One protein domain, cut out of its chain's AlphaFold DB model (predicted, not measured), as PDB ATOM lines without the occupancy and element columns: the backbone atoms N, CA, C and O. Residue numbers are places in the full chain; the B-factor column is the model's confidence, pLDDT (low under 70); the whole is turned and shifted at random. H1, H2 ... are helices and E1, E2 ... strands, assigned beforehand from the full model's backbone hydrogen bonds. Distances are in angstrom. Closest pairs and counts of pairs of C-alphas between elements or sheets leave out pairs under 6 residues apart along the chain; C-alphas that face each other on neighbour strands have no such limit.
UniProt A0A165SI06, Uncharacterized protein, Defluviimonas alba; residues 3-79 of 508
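Overview. This is residues 3 to 79 of the 508 residues of an uncharacterized protein of Defluviimonas alba (UniProt A0A165SI06). Two helices, H2 and H3, lie side by side and run opposite ways, with a third, H1, set at a steep angle near the first half of H2. A tiny sheet of two short parallel strands, E1 and E2, lies apart from H2 and H3 on its E1 side, and a wide loop, residues 40 to 56, swings out from the end of H2 and comes back to E2. The printed part has 77 residues with three named helices and two named strands, in the order E1, H1, H2, E2, H3, and its class is mostly helix. The whole is compact, with a radius of gyration of the C-alphas of 12.8 A, and spans 36 by 29 by 22 A.

Arrangement. E1, residues 6 to 8, and E2, residues 57 to 59, are parallel neighbours, with 39 degrees between their directions. C-alphas 6 and 57 face each other at 4.7 A. N 7 and O 57 are within hydrogen-bond range at 2.9 A, and so are N 59 and O 7 at 2.8 A. H1, residues 12 to 20, and H2, residues 25 to 39, only just touch, with 3 pairs of C-alphas within 8 A; the closest C-alphas are those of Leu 18 and Val 28, 6.5 A apart. H2 touches H1 with residues 28 to 31 alone. Their lines stand at a steep tilt of 57 degrees, and they run opposite ways. E1, H1, H2 and E2 form a strand-helix-strand unit, two parallel strands with helices between them along the chain, and its crossover is left-handed. H3, residues 70 to 79, touches H2 at a shallow tilt of 29 degrees, opposite ways; the closest C-alphas are those of Gly 34 and Ile 73, 5.7 A apart. H1 and H3 are apart, and so are H1 and E2. In H1, H2 and H3 every O i to N i+4 pair is within hydrogen-bond range.

Along the chain. E1 begins at C-alpha 6, (-19.089, -26.532, -9.604), and measures 6.9 A from first to last C-alpha. H1 measures 12.0 A. H2, the longest helix, runs 20.6 A from C-alpha 25 at (-14.645, -11.793, 2.422) to C-alpha 39. E2 measures 6.5 A. H3 measures 14.0 A and ends at C-alpha 79, (-29.013, -7.418, 6.784).

Size, cuts and confidence. The two C-alphas farthest apart are those of Asp 53 and Tyr 79, at 39.3 A. The printed part has no cut. The links E1 to H1 and H1 to H2 are tight, E2 to H3 is short, and H2 to E2 is long, with 17 residues between them. The mean pLDDT of the printed part is 75.7, and residues 41 to 55 are under 70.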
ATOM      1  N   ALA A   3     -14.653 -27.776  -4.897       81.50
ATOM      2  CA  ALA A   3     -14.856 -28.832  -3.897       81.50
ATOM      3  C   ALA A   3     -16.336 -29.229  -3.694       81.50
ATOM      4  O   ALA A   3     -16.615 -30.320  -3.219       81.50
ATOM      5  N   ALA A   4     -17.276 -28.350  -4.060       76.75
ATOM      6  CA  ALA A   4     -18.715 -28.622  -4.064       76.75
ATOM      7  C   ALA A   4     -19.219 -29.105  -5.441       76.75
ATOM      8  O   ALA A   4     -20.415 -29.280  -5.627       76.75
ATOM      9  N   GLY A   5     -18.316 -29.291  -6.408       78.94
ATOM     10  CA  GLY A   5     -18.612 -29.840  -7.727       78.94
ATOM     11  C   GLY A   5     -19.019 -28.868  -8.825       78.94
ATOM     12  O   GLY A   5     -19.485 -29.301  -9.877       78.94
ATOM     13  N   PHE A   6     -18.773 -27.573  -8.625       83.25
ATOM     14  CA  PHE A   6     -19.089 -26.532  -9.604       83.25
ATOM     15  C   PHE A   6     -17.848 -25.787 -10.094       83.25
ATOM     16  O   PHE A   6     -16.887 -25.576  -9.339       83.25
ATOM     17  N   ARG A   7     -17.897 -25.309 -11.340       87.81
ATOM     18  CA  ARG A   7     -16.941 -24.343 -11.904       87.81
ATOM     19  C   ARG A   7     -17.688 -23.147 -12.483       87.81
ATOM     20  O   ARG A   7     -18.753 -23.326 -13.052       87.81
ATOM     21  N   PHE A   8     -17.125 -21.952 -12.366       89.81
ATOM     22  CA  PHE A   8     -17.603 -20.814 -13.149       89.81
ATOM     23  C   PHE A   8     -17.214 -21.007 -14.617       89.81
ATOM     24  O   PHE A   8     -16.159 -21.588 -14.890       89.81
ATOM     25  N   GLU A   9     -18.071 -20.576 -15.540       88.31
ATOM     26  CA  GLU A   9     -17.787 -20.629 -16.982       88.31
ATOM     27  C   GLU A   9     -16.592 -19.755 -17.367       88.31
ATOM     28  O   GLU A   9     -15.779 -20.149 -18.202       88.31
ATOM     29  N   THR A  10     -16.465 -18.604 -16.714       87.12
ATOM     30  CA  THR A  10     -15.467 -17.580 -17.014       87.12
ATOM     31  C   THR A  10     -14.744 -17.137 -15.743       87.12
ATOM     32  O   THR A  10     -15.212 -17.377 -14.624       87.12
ATOM     33  N   HIS A  11     -13.569 -16.525 -15.893       85.75
ATOM     34  CA  HIS A  11     -12.874 -15.928 -14.749       85.75
ATOM     35  C   HIS A  11     -13.534 -14.604 -14.350       85.75
ATOM     36  O   HIS A  11     -13.624 -14.293 -13.164       85.75
ATOM     37  N   GLU A  12     -14.090 -13.895 -15.330       87.25
ATOM     38  CA  GLU A  12     -14.870 -12.671 -15.182       87.25
ATOM     39  C   GLU A  12     -16.050 -12.859 -14.217       87.25
ATOM     40  O   GLU A  12     -16.281 -12.000 -13.377       87.25
ATOM     41  N   ALA A  13     -16.718 -14.020 -14.232       86.94
ATOM     42  CA  ALA A  13     -17.766 -14.358 -13.261       86.94
ATOM     43  C   ALA A  13     -17.298 -14.254 -11.798       86.94
ATOM     44  O   ALA A  13     -18.065 -13.880 -10.914       86.94
ATOM     45  N   VAL A  14     -16.040 -14.611 -11.523       88.12
ATOM     46  CA  VAL A  14     -15.471 -14.505 -10.175       88.12
ATOM     47  C   VAL A  14     -15.240 -13.040  -9.824       88.12
ATOM     48  O   VAL A  14     -15.621 -12.622  -8.733       88.12
ATOM     49  N   GLU A  15     -14.668 -12.267 -10.747       86.12
ATOM     50  CA  GLU A  15     -14.443 -10.829 -10.566       86.12
ATOM     51  C   GLU A  15     -15.753 -10.061 -10.374       86.12
ATOM     52  O   GLU A  15     -15.832  -9.211  -9.495       86.12
ATOM     53  N   GLU A  16     -16.816 -10.403 -11.103       85.94
ATOM     54  CA  GLU A  16     -18.138  -9.792 -10.931       85.94
ATOM     55  C   GLU A  16     -18.706 -10.029  -9.530       85.94
ATOM     56  O   GLU A  16     -19.228  -9.105  -8.908       85.94
ATOM     57  N   ILE A  17     -18.577 -11.247  -8.995       86.62
ATOM     58  CA  ILE A  17     -19.036 -11.559  -7.636       86.62
ATOM     59  C   ILE A  17     -18.194 -10.818  -6.598       86.62
ATOM     60  O   ILE A  17     -18.742 -10.292  -5.626       86.62
ATOM     61  N   LEU A  18     -16.873 -10.784  -6.786       85.69
ATOM     62  CA  LEU A  18     -15.972 -10.063  -5.897       85.69
ATOM     63  C   LEU A  18     -16.293  -8.566  -5.909       85.69
ATOM     64  O   LEU A  18     -16.527  -8.004  -4.845       85.69
ATOM     65  N   ALA A  19     -16.405  -7.945  -7.080       79.56
ATOM     66  CA  ALA A  19     -16.764  -6.540  -7.226       79.56
ATOM     67  C   ALA A  19     -18.153  -6.232  -6.642       79.56
ATOM     68  O   ALA A  19     -18.316  -5.245  -5.922       79.56
ATOM     69  N   TRP A  20     -19.146  -7.097  -6.878       79.25
ATOM     70  CA  TRP A  20     -20.492  -6.938  -6.321       79.25
ATOM     71  C   TRP A  20     -20.495  -6.994  -4.787       79.25
ATOM     72  O   TRP A  20     -21.133  -6.169  -4.131       79.25
ATOM     73  N   ALA A  21     -19.719  -7.910  -4.205       77.06
ATOM     74  CA  ALA A  21     -19.515  -8.032  -2.762       77.06
ATOM     75  C   ALA A  21     -18.454  -7.059  -2.198       77.06
ATOM     76  O   ALA A  21     -18.024  -7.228  -1.054       77.06
ATOM     77  N   ASN A  22     -18.014  -6.070  -2.987       74.00
ATOM     78  CA  ASN A  22     -16.978  -5.088  -2.648       74.00
ATOM     79  C   ASN A  22     -15.665  -5.711  -2.126       74.00
ATOM     80  O   ASN A  22     -15.039  -5.210  -1.196       74.00
ATOM     81  N   TYR A  23     -15.289  -6.869  -2.670       75.19
ATOM     82  CA  TYR A  23     -14.146  -7.688  -2.257       75.19
ATOM     83  C   TYR A  23     -14.149  -8.061  -0.761       75.19
ATOM     84  O   TYR A  23     -13.143  -8.548  -0.243       75.19
ATOM     85  N   TYR A  24     -15.279  -7.898  -0.058       75.06
ATOM     86  CA  TYR A  24     -15.356  -8.152   1.373       75.06
ATOM     87  C   TYR A  24     -15.564  -9.648   1.643       75.06
ATOM     88  O   TYR A  24     -16.610 -10.201   1.275       75.06
ATOM     89  N   PRO A  25     -14.622 -10.335   2.322       80.81
ATOM     90  CA  PRO A  25     -14.645 -11.793   2.422       80.81
ATOM     91  C   PRO A  25     -15.952 -12.364   2.984       80.81
ATOM     92  O   PRO A  25     -16.429 -13.393   2.507       80.81
ATOM     93  N   SER A  26     -16.566 -11.702   3.969       79.81
ATOM     94  CA  SER A  26     -17.794 -12.208   4.592       79.81
ATOM     95  C   SER A  26     -19.034 -12.078   3.693       79.81
ATOM     96  O   SER A  26     -19.910 -12.946   3.750       79.81
ATOM     97  N   LEU A  27     -19.101 -11.051   2.832       81.94
ATOM     98  CA  LEU A  27     -20.183 -10.888   1.854       81.94
ATOM     99  C   LEU A  27     -20.017 -11.879   0.704       81.94
ATOM    100  O   LEU A  27     -20.985 -12.536   0.318       81.94
ATOM    101  N   VAL A  28     -18.779 -12.077   0.236       87.31
ATOM    102  CA  VAL A  28     -18.446 -13.122  -0.745       87.31
ATOM    103  C   VAL A  28     -18.869 -14.493  -0.214       87.31
ATOM    104  O   VAL A  28     -19.513 -15.261  -0.923       87.31
ATOM    105  N   GLN A  29     -18.575 -14.803   1.052       87.06
ATOM    106  CA  GLN A  29     -18.989 -16.065   1.674       87.06
ATOM    107  C   GLN A  29     -20.513 -16.229   1.736       87.06
ATOM    108  O   GLN A  29     -21.010 -17.321   1.457       87.06
ATOM    109  N   GLU A  30     -21.265 -15.180   2.080       86.00
ATOM    110  CA  GLU A  30     -22.734 -15.238   2.087       86.00
ATOM    111  C   GLU A  30     -23.316 -15.446   0.695       86.00
ATOM    112  O   GLU A  30     -24.201 -16.292   0.531       86.00
ATOM    113  N   TYR A  31     -22.785 -14.742  -0.306       88.31
ATOM    114  CA  TYR A  31     -23.178 -14.942  -1.693       88.31
ATOM    115  C   TYR A  31     -22.904 -16.384  -2.131       88.31
ATOM    116  O   TYR A  31     -23.818 -17.080  -2.568       88.31
ATOM    117  N   MET A  32     -21.682 -16.890  -1.920       88.00
ATOM    118  CA  MET A  32     -21.309 -18.258  -2.303       88.00
ATOM    119  C   MET A  32     -22.158 -19.312  -1.590       88.00
ATOM    120  O   MET A  32     -22.553 -20.307  -2.198       88.00
ATOM    121  N   LYS A  33     -22.478 -19.100  -0.309       86.31
ATOM    122  CA  LYS A  33     -23.362 -19.982   0.464       86.31
ATOM    123  C   LYS A  33     -24.773 -20.007  -0.118       86.31
ATOM    124  O   LYS A  33     -25.356 -21.083  -0.254       86.31
ATOM    125  N   GLY A  34     -25.324 -18.847  -0.457       84.25
ATOM    126  CA  GLY A  34     -26.649 -18.740  -1.056       84.25
ATOM    127  C   GLY A  34     -26.714 -19.305  -2.474       84.25
ATOM    128  O   GLY A  34     -27.665 -20.018  -2.810       84.25
ATOM    129  N   LEU A  35     -25.677 -19.062  -3.278       86.62
ATOM    130  CA  LEU A  35     -25.532 -19.630  -4.613       86.62
ATOM    131  C   LEU A  35     -25.487 -21.158  -4.527       86.62
ATOM    132  O   LEU A  35     -26.296 -21.824  -5.162       86.62
ATOM    133  N   LEU A  36     -24.643 -21.726  -3.659       84.44
ATOM    134  CA  LEU A  36     -24.600 -23.174  -3.419       84.44
ATOM    135  C   LEU A  36     -25.937 -23.730  -2.922       84.44
ATOM    136  O   LEU A  36     -26.354 -24.794  -3.368       84.44
ATOM    137  N   SER A  37     -26.631 -23.019  -2.031       79.06
ATOM    138  CA  SER A  37     -27.959 -23.433  -1.567       79.06
ATOM    139  C   SER A  37     -28.993 -23.444  -2.693       79.06
ATOM    140  O   SER A  37     -29.910 -24.262  -2.661       79.06
ATOM    141  N   THR A  38     -28.860 -22.546  -3.672       77.88
ATOM    142  CA  THR A  38     -29.719 -22.523  -4.862       77.88
ATOM    143  C   THR A  38     -29.354 -23.675  -5.796       77.88
ATOM    144  O   THR A  38     -30.237 -24.407  -6.234       77.88
ATOM    145  N   LEU A  39     -28.059 -23.872  -6.054       77.12
ATOM    146  CA  LEU A  39     -27.541 -24.902  -6.957       77.12
ATOM    147  C   LEU A  39     -27.817 -26.326  -6.453       77.12
ATOM    148  O   LEU A  39     -28.105 -27.211  -7.251       77.12
ATOM    149  N   HIS A  40     -27.778 -26.555  -5.139       72.62
ATOM    150  CA  HIS A  40     -28.129 -27.846  -4.538       72.62
ATOM    151  C   HIS A  40     -29.644 -28.078  -4.401       72.62
ATOM    152  O   HIS A  40     -30.052 -29.184  -4.047       72.62
ATOM    153  N   GLY A  41     -30.470 -27.066  -4.698       60.41
ATOM    154  CA  GLY A  41     -31.920 -27.098  -4.547       60.41
ATOM    155  C   GLY A  41     -32.358 -27.098  -3.080       60.41
ATOM    156  O   GLY A  41     -32.001 -27.975  -2.293       60.41
ATOM    157  N   SER A  42     -33.189 -26.132  -2.690       46.34
ATOM    158  CA  SER A  42     -33.862 -26.148  -1.389       46.34
ATOM    159  C   SER A  42     -34.701 -27.429  -1.252       46.34
ATOM    160  O   SER A  42     -35.770 -27.535  -1.844       46.34
ATOM    161  N   GLY A  43     -34.207 -28.414  -0.492       44.91
ATOM    162  CA  GLY A  43     -34.958 -29.619  -0.111       44.91
ATOM    163  C   GLY A  43     -34.570 -30.945  -0.781       44.91
ATOM    164  O   GLY A  43     -35.229 -31.943  -0.516       44.91
ATOM    165  N   ALA A  44     -33.516 -31.024  -1.603       43.31
ATOM    166  CA  ALA A  44     -33.232 -32.269  -2.333       43.31
ATOM    167  C   ALA A  44     -32.588 -33.395  -1.497       43.31
ATOM    168  O   ALA A  44     -32.551 -34.530  -1.965       43.31
ATOM    169  N   GLY A  45     -32.038 -33.118  -0.305       43.28
ATOM    170  CA  GLY A  45     -31.428 -34.138   0.570       43.28
ATOM    171  C   GLY A  45     -30.279 -34.950  -0.056       43.28
ATOM    172  O   GLY A  45     -29.764 -35.872   0.572       43.28
ATOM    173  N   LYS A  46     -29.861 -34.628  -1.286       46.38
ATOM    174  CA  LYS A  46     -28.796 -35.316  -2.008       46.38
ATOM    175  C   LYS A  46     -27.464 -34.678  -1.655       46.38
ATOM    176  O   LYS A  46     -27.174 -33.546  -2.034       46.38
ATOM    177  N   THR A  47     -26.635 -35.435  -0.952       43.97
ATOM    178  CA  THR A  47     -25.202 -35.183  -0.830       43.97
ATOM    179  C   THR A  47     -24.584 -35.288  -2.224       43.97
ATOM    180  O   THR A  47     -24.292 -36.383  -2.697       43.97
ATOM    181  N   TYR A  48     -24.400 -34.157  -2.905       51.31
ATOM    182  CA  TYR A  48     -23.594 -34.096  -4.123       51.31
ATOM    183  C   TYR A  48     -22.118 -34.271  -3.733       51.31
ATOM    184  O   TYR A  48     -21.400 -33.305  -3.487       51.31
ATOM    185  N   LYS A  49     -21.670 -35.524  -3.602       49.22
ATOM    186  CA  LYS A  49     -20.247 -35.875  -3.657       49.22
ATOM    187  C   LYS A  49     -19.942 -36.287  -5.091       49.22
ATOM    188  O   LYS A  49     -20.585 -37.194  -5.608       49.22
ATOM    189  N   LEU A  50     -19.003 -35.595  -5.729       50.31
ATOM    190  CA  LEU A  50     -18.437 -36.037  -7.000       50.31
ATOM    191  C   LEU A  50     -17.417 -37.146  -6.742       50.31
ATOM    192  O   LEU A  50     -16.595 -37.025  -5.831       50.31
ATOM    193  N   ASP A  51     -17.440 -38.171  -7.588       47.69
ATOM    194  CA  ASP A  51     -16.286 -39.041  -7.796       47.69
ATOM    195  C   ASP A  51     -15.171 -38.228  -8.472       47.69
ATOM    196  O   ASP A  51     -15.448 -37.334  -9.275       47.69
ATOM    197  N   GLY A  52     -13.910 -38.515  -8.131       50.94
ATOM    198  CA  GLY A  52     -12.725 -37.700  -8.455       50.94
ATOM    199  C   GLY A  52     -12.413 -37.455  -9.940       50.94
ATOM    200  O   GLY A  52     -11.411 -36.808 -10.220       50.94
ATOM    201  N   ASP A  53     -13.264 -37.923 -10.858       53.03
ATOM    202  CA  ASP A  53     -13.130 -37.820 -12.320       53.03
ATOM    203  C   ASP A  53     -14.415 -37.306 -13.025       53.03
ATOM    204  O   ASP A  53     -14.536 -37.343 -14.248       53.03
ATOM    205  N   GLY A  54     -15.418 -36.834 -12.269       56.50
ATOM    206  CA  GLY A  54     -16.693 -36.348 -12.819       56.50
ATOM    207  C   GLY A  54     -16.655 -34.890 -13.321       56.50
ATOM    208  O   GLY A  54     -15.921 -34.063 -12.770       56.50
ATOM    209  N   PRO A  55     -17.465 -34.514 -14.337       63.41
ATOM    210  CA  PRO A  55     -17.461 -33.159 -14.884       63.41
ATOM    211  C   PRO A  55     -17.962 -32.142 -13.848       63.41
ATOM    212  O   PRO A  55     -19.062 -32.265 -13.313       63.41
ATOM    213  N   LEU A  56     -17.157 -31.105 -13.585       74.62
ATOM    214  CA  LEU A  56     -17.594 -29.939 -12.814       74.62
ATOM    215  C   LEU A  56     -18.747 -29.250 -13.552       74.62
ATOM    216  O   LEU A  56     -18.591 -28.864 -14.716       74.62
ATOM    217  N   TRP A  57     -19.869 -29.043 -12.865       78.50
ATOM    218  CA  TRP A  57     -21.040 -28.384 -13.440       78.50
ATOM    219  C   TRP A  57     -20.735 -26.895 -13.676       78.50
ATOM    220  O   TRP A  57     -20.331 -26.213 -12.723       78.50
ATOM    221  N   PRO A  58     -20.863 -26.386 -14.918       80.06
ATOM    222  CA  PRO A  58     -20.647 -24.974 -15.206       80.06
ATOM    223  C   PRO A  58     -21.763 -24.120 -14.590       80.06
ATOM    224  O   PRO A  58     -22.943 -24.449 -14.692       80.06
ATOM    225  N   ILE A  59     -21.374 -23.026 -13.937       83.62
ATOM    226  CA  ILE A  59     -22.263 -21.960 -13.479       83.62
ATOM    227  C   ILE A  59     -22.205 -20.855 -14.522       83.62
ATOM    228  O   ILE A  59     -21.135 -20.273 -14.733       83.62
ATOM    229  N   SER A  60     -23.353 -20.569 -15.132       81.69
ATOM    230  CA  SER A  60     -23.465 -19.541 -16.158       81.69
ATOM    231  C   SER A  60     -23.394 -18.134 -15.578       81.69
ATOM    232  O   SER A  60     -24.102 -17.823 -14.615       81.69
ATOM    233  N   SER A  61     -22.581 -17.277 -16.203       83.00
ATOM    234  CA  SER A  61     -22.441 -15.859 -15.842       83.00
ATOM    235  C   SER A  61     -23.778 -15.109 -15.865       83.00
ATOM    236  O   SER A  61     -24.051 -14.308 -14.977       83.00
ATOM    237  N   GLU A  62     -24.671 -15.435 -16.804       78.75
ATOM    238  CA  GLU A  62     -25.987 -14.785 -16.938       78.75
ATOM    239  C   GLU A  62     -26.903 -15.032 -15.727       78.75
ATOM    240  O   GLU A  62     -27.821 -14.257 -15.445       78.75
ATOM    241  N   THR A  63     -26.648 -16.116 -14.989       76.69
ATOM    242  CA  THR A  63     -27.490 -16.573 -13.874       76.69
ATOM    243  C   THR A  63     -27.015 -16.101 -12.501       76.69
ATOM    244  O   THR A  63     -27.741 -16.275 -11.521       76.69
ATOM    245  N   LEU A  64     -25.833 -15.475 -12.416       82.31
ATOM    246  CA  LEU A  64     -25.193 -15.096 -11.148       82.31
ATOM    247  C   LEU A  64     -26.069 -14.175 -10.290       82.31
ATOM    248  O   LEU A  64     -26.153 -14.354  -9.077       82.31
ATOM    249  N   PHE A  65     -26.758 -13.220 -10.911       81.94
ATOM    250  CA  PHE A  65     -27.541 -12.198 -10.204       81.94
ATOM    251  C   PHE A  65     -29.035 -12.220 -10.565       81.94
ATOM    252  O   PHE A  65     -29.793 -11.348 -10.157       81.94
ATOM    253  N   SER A  66     -29.478 -13.218 -11.334       77.56
ATOM    254  CA  SER A  66     -30.851 -13.319 -11.857       77.56
ATOM    255  C   SER A  66     -31.590 -14.585 -11.396       77.56
ATOM    256  O   SER A  66     -32.763 -14.782 -11.714       77.56
ATOM    257  N   HIS A  67     -30.937 -15.458 -10.618       76.38
ATOM    258  CA  HIS A  67     -31.538 -16.704 -10.144       76.38
ATOM    259  C   HIS A  67     -32.602 -16.478  -9.051       76.38
ATOM    260  O   HIS A  67     -32.526 -15.546  -8.253       76.38
ATOM    261  N   ARG A  68     -33.571 -17.402  -8.932       73.44
ATOM    262  CA  ARG A  68     -34.707 -17.321  -7.979       73.44
ATOM    263  C   ARG A  68     -34.296 -17.106  -6.512       73.44
ATOM    264  O   ARG A  68     -35.060 -16.552  -5.730       73.44
ATOM    265  N   GLY A  69     -33.108 -17.570  -6.131       74.25
ATOM    266  CA  GLY A  69     -32.558 -17.420  -4.780       74.25
ATOM    267  C   GLY A  69     -31.870 -16.077  -4.518       74.25
ATOM    268  O   GLY A  69     -31.566 -15.784  -3.364       74.25
ATOM    269  N   PHE A  70     -31.630 -15.262  -5.548       81.81
ATOM    270  CA  PHE A  70     -30.789 -14.070  -5.445       81.81
ATOM    271  C   PHE A  70     -31.376 -13.010  -4.507       81.81
ATOM    272  O   PHE A  70     -30.654 -12.493  -3.662       81.81
ATOM    273  N   GLY A  71     -32.694 -12.777  -4.527       80.94
ATOM    274  CA  GLY A  71     -33.327 -11.824  -3.602       80.94
ATOM    275  C   GLY A  71     -33.136 -12.182  -2.117       80.94
ATOM    276  O   GLY A  71     -32.983 -11.302  -1.268       80.94
ATOM    277  N   HIS A  72     -33.059 -13.477  -1.779       81.62
ATOM    278  CA  HIS A  72     -32.743 -13.914  -0.412       81.62
ATOM    279  C   HIS A  72     -31.270 -13.686  -0.053       81.62
ATOM    280  O   HIS A  72     -30.961 -13.376   1.100       81.62
ATOM    281  N   ILE A  73     -30.367 -13.840  -1.024       83.25
ATOM    282  CA  ILE A  73     -28.941 -13.530  -0.867       83.25
ATOM    283  C   ILE A  73     -28.767 -12.035  -0.625       83.25
ATOM    284  O   ILE A  73     -28.129 -11.649   0.353       83.25
ATOM    285  N   GLU A  74     -29.400 -11.211  -1.456       81.62
ATOM    286  CA  GLU A  74     -29.388  -9.757  -1.333       81.62
ATOM    287  C   GLU A  74     -29.932  -9.310   0.027       81.62
ATOM    288  O   GLU A  74     -29.286  -8.527   0.719       81.62
ATOM    289  N   SER A  75     -31.057  -9.875   0.473       82.00
ATOM    290  CA  SER A  75     -31.634  -9.563   1.788       82.00
ATOM    291  C   SER A  75     -30.695  -9.926   2.944       82.00
ATOM    292  O   SER A  75     -30.541  -9.145   3.882       82.00
ATOM    293  N   ARG A  76     -30.027 -11.091   2.894       82.50
ATOM    294  CA  ARG A  76     -29.045 -11.500   3.921       82.50
ATOM    295  C   ARG A  76     -27.818 -10.599   3.933       82.50
ATOM    296  O   ARG A  76     -27.301 -10.298   5.007       82.50
ATOM    297  N   ILE A  77     -27.346 -10.200   2.758       81.81
ATOM    298  CA  ILE A  77     -26.191  -9.315   2.611       81.81
ATOM    299  C   ILE A  77     -26.529  -7.913   3.109       81.81
ATOM    300  O   ILE A  77     -25.784  -7.394   3.933       81.81
ATOM    301  N   ARG A  78     -27.692  -7.367   2.736       82.12
ATOM    302  CA  ARG A  78     -28.216  -6.101   3.268       82.12
ATOM    303  C   ARG A  78     -28.346  -6.151   4.791       82.12
ATOM    304  O   ARG A  78     -27.880  -5.250   5.475       82.12
ATOM    305  N   TYR A  79     -28.908  -7.231   5.336       83.50
ATOM    306  CA  TYR A  79     -29.013  -7.418   6.784       83.50
ATOM    307  C   TYR A  79     -27.640  -7.414   7.470       83.50
ATOM    308  O   TYR A  79     -27.443  -6.685   8.436       83.50
TER     309      TYR A  79